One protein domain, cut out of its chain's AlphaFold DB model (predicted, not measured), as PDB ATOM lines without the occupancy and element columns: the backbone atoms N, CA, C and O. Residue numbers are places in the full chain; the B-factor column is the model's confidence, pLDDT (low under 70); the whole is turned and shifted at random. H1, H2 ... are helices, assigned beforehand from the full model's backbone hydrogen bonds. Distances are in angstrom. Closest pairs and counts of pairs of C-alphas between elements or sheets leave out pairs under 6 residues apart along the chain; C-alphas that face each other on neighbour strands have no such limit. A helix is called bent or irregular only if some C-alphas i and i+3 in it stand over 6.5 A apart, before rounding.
ATOM      1  N   ARG A  81     -28.010  20.639 -45.514       84.25
ATOM      2  CA  ARG A  81     -27.451  21.282 -44.311       84.25
ATOM      3  C   ARG A  81     -28.582  21.934 -43.493       84.25
ATOM      4  O   ARG A  81     -29.411  22.616 -44.089       84.25
ATOM      5  N   PRO A  82     -28.643  21.738 -42.161       87.25
ATOM      6  CA  PRO A  82     -29.680  22.361 -41.352       87.25
ATOM      7  C   PRO A  82     -29.566  23.881 -41.442       87.25
ATOM      8  O   PRO A  82     -28.465  24.417 -41.616       87.25
ATOM      9  N   LEU A  83     -30.695  24.564 -41.253       85.25
ATOM     10  CA  LEU A  83     -30.720  26.022 -41.229       85.25
ATOM     11  C   LEU A  83     -29.770  26.558 -40.136       85.25
ATOM     12  O   LEU A  83     -29.549  25.889 -39.118       85.25
ATOM     13  N   PRO A  84     -29.149  27.733 -40.322       88.06
ATOM     14  CA  PRO A  84     -28.356  28.357 -39.268       88.06
ATOM     15  C   PRO A  84     -29.248  28.707 -38.069       88.06
ATOM     16  O   PRO A  84     -30.410  29.063 -38.245       88.06
ATOM     17  N   ALA A  85     -28.699  28.588 -36.852       82.38
ATOM     18  CA  ALA A  85     -29.457  28.801 -35.614       82.38
ATOM     19  C   ALA A  85     -30.111  30.191 -35.582       82.38
ATOM     20  O   ALA A  85     -31.316  30.279 -35.416       82.38
ATOM     21  N   SER A  86     -29.356  31.236 -35.935       83.88
ATOM     22  CA  SER A  86     -29.835  32.624 -35.966       83.88
ATOM     23  C   SER A  86     -31.095  32.843 -36.810       83.88
ATOM     24  O   SER A  86     -31.988  33.580 -36.408       83.88
ATOM     25  N   VAL A  87     -31.195  32.190 -37.974       83.44
ATOM     26  CA  VAL A  87     -32.362  32.321 -38.864       83.44
ATOM     27  C   VAL A  87     -33.588  31.634 -38.271       83.44
ATOM     28  O   VAL A  87     -34.708  32.094 -38.479       83.44
ATOM     29  N   VAL A  88     -33.396  30.524 -37.559       84.00
ATOM     30  CA  VAL A  88     -34.495  29.803 -36.908       84.00
ATOM     31  C   VAL A  88     -34.933  30.551 -35.657       84.00
ATOM     32  O   VAL A  88     -36.126  30.765 -35.484       84.00
ATOM     33  N   ASP A  89     -33.989  31.015 -34.843       81.94
ATOM     34  CA  ASP A  89     -34.263  31.757 -33.613       81.94
ATOM     35  C   ASP A  89     -35.055  33.039 -33.907       81.94
ATOM     36  O   ASP A  89     -36.052  33.296 -33.240       81.94
ATOM     37  N   PHE A  90     -34.712  33.774 -34.975       80.31
ATOM     38  CA  PHE A  90     -35.484  34.939 -35.429       80.31
ATOM     39  C   PHE A  90     -36.948  34.587 -35.753       80.31
ATOM     40  O   PHE A  90     -37.872  35.215 -35.246       80.31
ATOM     41  N   ARG A  91     -37.173  33.526 -36.544       79.25
ATOM     42  CA  ARG A  91     -38.523  33.075 -36.941       79.25
ATOM     43  C   ARG A  91     -39.350  32.566 -35.762       79.25
ATOM     44  O   ARG A  91     -40.570  32.696 -35.755       79.25
ATOM     45  N   MET A  92     -38.695  31.934 -34.792       76.62
ATOM     46  CA  MET A  92     -39.357  31.400 -33.604       76.62
ATOM     47  C   MET A  92     -39.649  32.502 -32.585       76.62
ATOM     48  O   MET A  92     -40.705  32.460 -31.965       76.62
ATOM     49  N   SER A  93     -38.772  33.504 -32.468       69.94
ATOM     50  CA  SER A  93     -38.985  34.686 -31.627       69.94
ATOM     51  C   SER A  93     -40.177  35.516 -32.095       69.94
ATOM     52  O   SER A  93     -40.919  36.014 -31.260       69.94
ATOM     53  N   GLU A  94     -40.389  35.646 -33.406       63.88
ATOM     54  CA  GLU A  94     -41.542  36.365 -33.960       63.88
ATOM     55  C   GLU A  94     -42.868  35.683 -33.586       63.88
ATOM     56  O   GLU A  94     -43.842  36.356 -33.251       63.88
ATOM     57  N   LYS A  95     -42.875  34.344 -33.564       61.47
ATOM     58  CA  LYS A  95     -44.046  33.519 -33.241       61.47
ATOM     59  C   LYS A  95     -44.347  33.412 -31.740       61.47
ATOM     60  O   LYS A  95     -45.487  33.141 -31.381       61.47
ATOM     61  N   ASP A  96     -43.352  33.606 -30.875       56.47
ATOM     62  CA  ASP A  96     -43.501  33.499 -29.412       56.47
ATOM     63  C   ASP A  96     -44.056  34.791 -28.768       56.47
ATOM     64  O   ASP A  96     -44.385  34.776 -27.585       56.47
ATOM     65  N   ASN A  97     -44.222  35.886 -29.531       52.16
ATOM     66  CA  ASN A  97     -44.823  37.141 -29.038       52.16
ATOM     67  C   ASN A  97     -46.321  37.024 -28.685       52.16
ATOM     68  O   ASN A  97     -46.864  37.930 -28.066       52.16
ATOM     69  N   ALA A 117     -44.347  22.390   4.128       92.38
ATOM     70  CA  ALA A 117     -44.152  21.304   3.156       92.38
ATOM     71  C   ALA A 117     -45.013  21.465   1.882       92.38
ATOM     72  O   ALA A 117     -44.590  21.105   0.782       92.38
ATOM     73  N   ALA A 118     -46.211  22.040   2.019       93.69
ATOM     74  CA  ALA A 118     -47.086  22.363   0.898       93.69
ATOM     75  C   ALA A 118     -46.495  23.443  -0.024       93.69
ATOM     76  O   ALA A 118     -46.683  23.371  -1.237       93.69
ATOM     77  N   ASP A 119     -45.782  24.423   0.527       91.94
ATOM     78  CA  ASP A 119     -45.201  25.537  -0.224       91.94
ATOM     79  C   ASP A 119     -44.026  25.039  -1.070       91.94
ATOM     80  O   ASP A 119     -44.017  25.236  -2.285       91.94
ATOM     81  N   LEU A 120     -43.138  24.243  -0.461       91.19
ATOM     82  CA  LEU A 120     -42.038  23.563  -1.159       91.19
ATOM     83  C   LEU A 120     -42.542  22.690  -2.316       91.19
ATOM     84  O   LEU A 120     -41.959  22.670  -3.404       91.19
ATOM     85  N   LEU A 121     -43.651  21.969  -2.109       93.75
ATOM     86  CA  LEU A 121     -44.257  21.161  -3.164       93.75
ATOM     87  C   LEU A 121     -44.763  22.032  -4.322       93.75
ATOM     88  O   LEU A 121     -44.544  21.682  -5.486       93.75
ATOM     89  N   ARG A 122     -45.427  23.159  -4.029       93.75
ATOM     90  CA  ARG A 122     -45.919  24.081  -5.065       93.75
ATOM     91  C   ARG A 122     -44.766  24.629  -5.898       93.75
ATOM     92  O   ARG A 122     -44.835  24.560  -7.128       93.75
ATOM     93  N   GLU A 123     -43.691  25.077  -5.261       93.31
ATOM     94  CA  GLU A 123     -42.497  25.565  -5.958       93.31
ATOM     95  C   GLU A 123     -41.859  24.493  -6.837       93.31
ATOM     96  O   GLU A 123     -41.571  24.735  -8.013       93.31
ATOM     97  N   HIS A 124     -41.698  23.276  -6.314       95.81
ATOM     98  CA  HIS A 124     -41.118  22.178  -7.080       95.81
ATOM     99  C   HIS A 124     -41.954  21.848  -8.323       95.81
ATOM    100  O   HIS A 124     -41.415  21.667  -9.421       95.81
ATOM    101  N   VAL A 125     -43.282  21.807  -8.176       96.44
ATOM    102  CA  VAL A 125     -44.205  21.571  -9.292       96.44
ATOM    103  C   VAL A 125     -44.094  22.684 -10.333       96.44
ATOM    104  O   VAL A 125     -44.019  22.382 -11.531       96.44
ATOM    105  N   THR A 126     -44.053  23.947  -9.908       95.94
ATOM    106  CA  THR A 126     -43.889  25.102 -10.802       95.94
ATOM    107  C   THR A 126     -42.557  25.041 -11.539       95.94
ATOM    108  O   THR A 126     -42.532  25.062 -12.772       95.94
ATOM    109  N   ARG A 127     -41.449  24.815 -10.827       95.94
ATOM    110  CA  ARG A 127     -40.121  24.651 -11.429       95.94
ATOM    111  C   ARG A 127     -40.095  23.507 -12.444       95.94
ATOM    112  O   ARG A 127     -39.590  23.671 -13.554       95.94
ATOM    113  N   ALA A 128     -40.687  22.358 -12.116       96.75
ATOM    114  CA  ALA A 128     -40.777  21.222 -13.030       96.75
ATOM    115  C   ALA A 128     -41.642  21.523 -14.268       96.75
ATOM    116  O   ALA A 128     -41.368  21.018 -15.362       96.75
ATOM    117  N   LYS A 129     -42.704  22.328 -14.138       96.81
ATOM    118  CA  LYS A 129     -43.486  22.816 -15.287       96.81
ATOM    119  C   LYS A 129     -42.636  23.731 -16.173       96.81
ATOM    120  O   LYS A 129     -42.588  23.486 -17.378       96.81
ATOM    121  N   ASN A 130     -41.905  24.675 -15.585       94.88
ATOM    122  CA  ASN A 130     -41.057  25.621 -16.315       94.88
ATOM    123  C   ASN A 130     -39.926  24.909 -17.070       94.88
ATOM    124  O   ASN A 130     -39.742  25.138 -18.264       94.88
ATOM    125  N   ILE A 131     -39.244  23.953 -16.429       96.19
ATOM    126  CA  ILE A 131     -38.219  23.122 -17.084       96.19
ATOM    127  C   ILE A 131     -38.815  22.366 -18.276       96.19
ATOM    128  O   ILE A 131     -38.250  22.378 -19.370       96.19
ATOM    129  N   ARG A 132     -39.985  21.737 -18.102       96.19
ATOM    130  CA  ARG A 132     -40.660  21.026 -19.198       96.19
ATOM    131  C   ARG A 132     -41.062  21.967 -20.332       96.19
ATOM    132  O   ARG A 132     -40.956  21.578 -21.491       96.19
ATOM    133  N   ALA A 133     -41.528  23.175 -20.025       94.75
ATOM    134  CA  ALA A 133     -41.859  24.180 -21.032       94.75
ATOM    135  C   ALA A 133     -40.612  24.602 -21.825       94.75
ATOM    136  O   ALA A 133     -40.625  24.524 -23.055       94.75
ATOM    137  N   LYS A 134     -39.509  24.926 -21.139       93.62
ATOM    138  CA  LYS A 134     -38.223  25.272 -21.762       93.62
ATOM    139  C   LYS A 134     -37.719  24.168 -22.696       93.62
ATOM    140  O   LYS A 134     -37.444  24.431 -23.863       93.62
ATOM    141  N   LEU A 135     -37.700  22.918 -22.231       95.94
ATOM    142  CA  LEU A 135     -37.273  21.772 -23.045       95.94
ATOM    143  C   LEU A 135     -38.163  21.552 -24.278       95.94
ATOM    144  O   LEU A 135     -37.664  21.177 -25.341       95.94
ATOM    145  N   ARG A 136     -39.478  21.795 -24.172       95.19
ATOM    146  CA  ARG A 136     -40.384  21.746 -25.332       95.19
ATOM    147  C   ARG A 136     -40.049  22.834 -26.352       95.19
ATOM    148  O   ARG A 136     -39.987  22.512 -27.537       95.19
ATOM    149  N   LYS A 137     -39.790  24.070 -25.906       92.06
ATOM    150  CA  LYS A 137     -39.381  25.181 -26.785       92.06
ATOM    151  C   LYS A 137     -38.062  24.870 -27.500       92.06
ATOM    152  O   LYS A 137     -38.011  24.901 -28.727       92.06
ATOM    153  N   GLU A 138     -37.033  24.445 -26.767       92.75
ATOM    154  CA  GLU A 138     -35.736  24.049 -27.344       92.75
ATOM    155  C   GLU A 138     -35.871  22.903 -28.358       92.75
ATOM    156  O   GLU A 138     -35.251  22.913 -29.428       92.75
ATOM    157  N   ARG A 139     -36.711  21.904 -28.050       95.56
ATOM    158  CA  ARG A 139     -37.019  20.817 -28.985       95.56
ATOM    159  C   ARG A 139     -37.691  21.348 -30.248       95.56
ATOM    160  O   ARG A 139     -37.332  20.894 -31.333       95.56
ATOM    161  N   GLN A 140     -38.632  22.282 -30.131       92.88
ATOM    162  CA  GLN A 140     -39.323  22.859 -31.283       92.88
ATOM    163  C   GLN A 140     -38.361  23.624 -32.198       92.88
ATOM    164  O   GLN A 140     -38.371  23.399 -33.407       92.88
ATOM    165  N   VAL A 141     -37.471  24.439 -31.626       92.38
ATOM    166  CA  VAL A 141     -36.404  25.131 -32.373       92.38
ATOM    167  C   VAL A 141     -35.534  24.123 -33.125       92.38
ATOM    168  O   VAL A 141     -35.258  24.280 -34.318       92.38
ATOM    169  N   ARG A 142     -35.142  23.029 -32.460       93.88
ATOM    170  CA  ARG A 142     -34.372  21.957 -33.099       93.88
ATOM    171  C   ARG A 142     -35.159  21.293 -34.231       93.88
ATOM    172  O   ARG A 142     -34.582  21.012 -35.272       93.88
ATOM    173  N   ILE A 143     -36.458  21.058 -34.074       93.69
ATOM    174  CA  ILE A 143     -37.277  20.465 -35.140       93.69
ATOM    175  C   ILE A 143     -37.363  21.394 -36.347       93.69
ATOM    176  O   ILE A 143     -37.088  20.947 -37.456       93.69
ATOM    177  N   GLU A 144     -37.668  22.676 -36.150       92.69
ATOM    178  CA  GLU A 144     -37.771  23.641 -37.254       92.69
ATOM    179  C   GLU A 144     -36.438  23.797 -37.997       92.69
ATOM    180  O   GLU A 144     -36.393  23.769 -39.228       92.69
ATOM    181  N   ARG A 145     -35.321  23.825 -37.264       94.44
ATOM    182  CA  ARG A 145     -33.978  23.879 -37.854       94.44
ATOM    183  C   ARG A 145     -33.655  22.684 -38.754       94.44
ATOM    184  O   ARG A 145     -32.958  22.837 -39.760       94.44
ATOM    185  N   TYR A 146     -34.128  21.499 -38.376       93.94
ATOM    186  CA  TYR A 146     -33.860  20.238 -39.072       93.94
ATOM    187  C   TYR A 146     -35.037  19.770 -39.940       93.94
ATOM    188  O   TYR A 146     -34.972  18.682 -40.509       93.94
ATOM    189  N   LYS A 147     -36.083  20.585 -40.099       91.44
ATOM    190  CA  LYS A 147     -37.351  20.223 -40.747       91.44
ATOM    191  C   LYS A 147     -37.181  19.615 -42.135       91.44
ATOM    192  O   LYS A 147     -37.767  18.580 -42.423       91.44
ATOM    193  N   GLN A 148     -36.315  20.207 -42.957       89.75
ATOM    194  CA  GLN A 148     -36.007  19.701 -44.299       89.75
ATOM    195  C   GLN A 148     -35.378  18.303 -44.269       89.75
ATOM    196  O   GLN A 148     -35.716  17.461 -45.090       89.75
ATOM    197  N   ARG A 149     -34.490  18.030 -43.304       91.50
ATOM    198  CA  ARG A 149     -33.901  16.694 -43.125       91.50
ATOM    199  C   ARG A 149     -34.936  15.698 -42.620       91.50
ATOM    200  O   ARG A 149     -34.988  14.580 -43.112       91.50
ATOM    201  N   LEU A 150     -35.747  16.105 -41.643       90.88
ATOM    202  CA  LEU A 150     -36.780  15.253 -41.055       90.88
ATOM    203  C   LEU A 150     -37.811  14.814 -42.099       90.88
ATOM    204  O   LEU A 150     -38.199  13.654 -42.089       90.88
ATOM    205  N   ALA A 151     -38.181  15.689 -43.035       89.06
ATOM    206  CA  ALA A 151     -39.097  15.358 -44.128       89.06
ATOM    207  C   ALA A 151     -38.581  14.246 -45.064       89.06
ATOM    208  O   ALA A 151     -39.384  13.573 -45.695       89.06
ATOM    209  N   LEU A 152     -37.260  14.051 -45.156       88.38
ATOM    210  CA  LEU A 152     -36.652  12.993 -45.973       88.38
ATOM    211  C   LEU A 152     -36.465  11.679 -45.203       88.38
ATOM    212  O   LEU A 152     -36.364  10.620 -45.812       88.38
ATOM    213  N   LEU A 153     -36.357  11.753 -43.872       88.56
ATOM    214  CA  LEU A 153     -36.099  10.600 -43.005       88.56
ATOM    215  C   LEU A 153     -37.379   9.953 -42.476       88.56
ATOM    216  O   LEU A 153     -37.385   8.764 -42.168       88.56
ATOM    217  N   LEU A 154     -38.433  10.748 -42.300       88.38
ATOM    218  CA  LEU A 154     -39.696  10.291 -41.746       88.38
ATOM    219  C   LEU A 154     -40.648   9.884 -42.875       88.38
ATOM    220  O   LEU A 154     -40.661  10.536 -43.921       88.38
TER     221      LEU A 154
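AT A GLANCE: This is residues 81 to 97 and 117 to 154 of the 164 residues of an uncharacterized protein of Triticum urartu (UniProt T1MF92). A short helix, H1, crosses one face of a much longer helix, H2, near the point where H2 kinks into a short foot. The other end of H2, residues 117 to 136, sticks out as a long free arm. The printed part has 55 residues, with two named helices, H1 then H2, and no named strand; the class is all helix. It is extended, with a radius of gyration of the C-alphas of 15.9 A, and flat, spanning 50 by 27 by 14 A.

HOW THE PARTS SIT: H1, residues 85 to 97, and H2, residues 117 to 153, touch at a steep tilt of 53 degrees and run opposite ways. Their closest C-alphas are those of Val 88 and Arg 145, 6.0 A apart; H2 touches H1 with residues 141 to 145 alone. O i to N i+4 pairs are within hydrogen-bond range in 7 of 9 cases in H1 and 30 of 33 in H2.

IN THESE COORDINATES: H1 starts at C-alpha 85 (-29.457, 28.801, -35.614) and measures 18.7 A. H2 measures 48.1 A, ending at C-alpha 153 (-36.099, 10.600, -43.005). H2 has a kink of 74 degrees near residue 147 and is irregular: C-alphas 145 and 148 are 7.9 A apart.

THE WHOLE: The farthest C-alphas, of Ala 117 and Leu 152, are 50.4 A apart. Residues 98 to 116 are not printed; C-alphas 97 and 117 are 35.9 A apart across this cut. Residues 93 to 97 have pLDDT under 70.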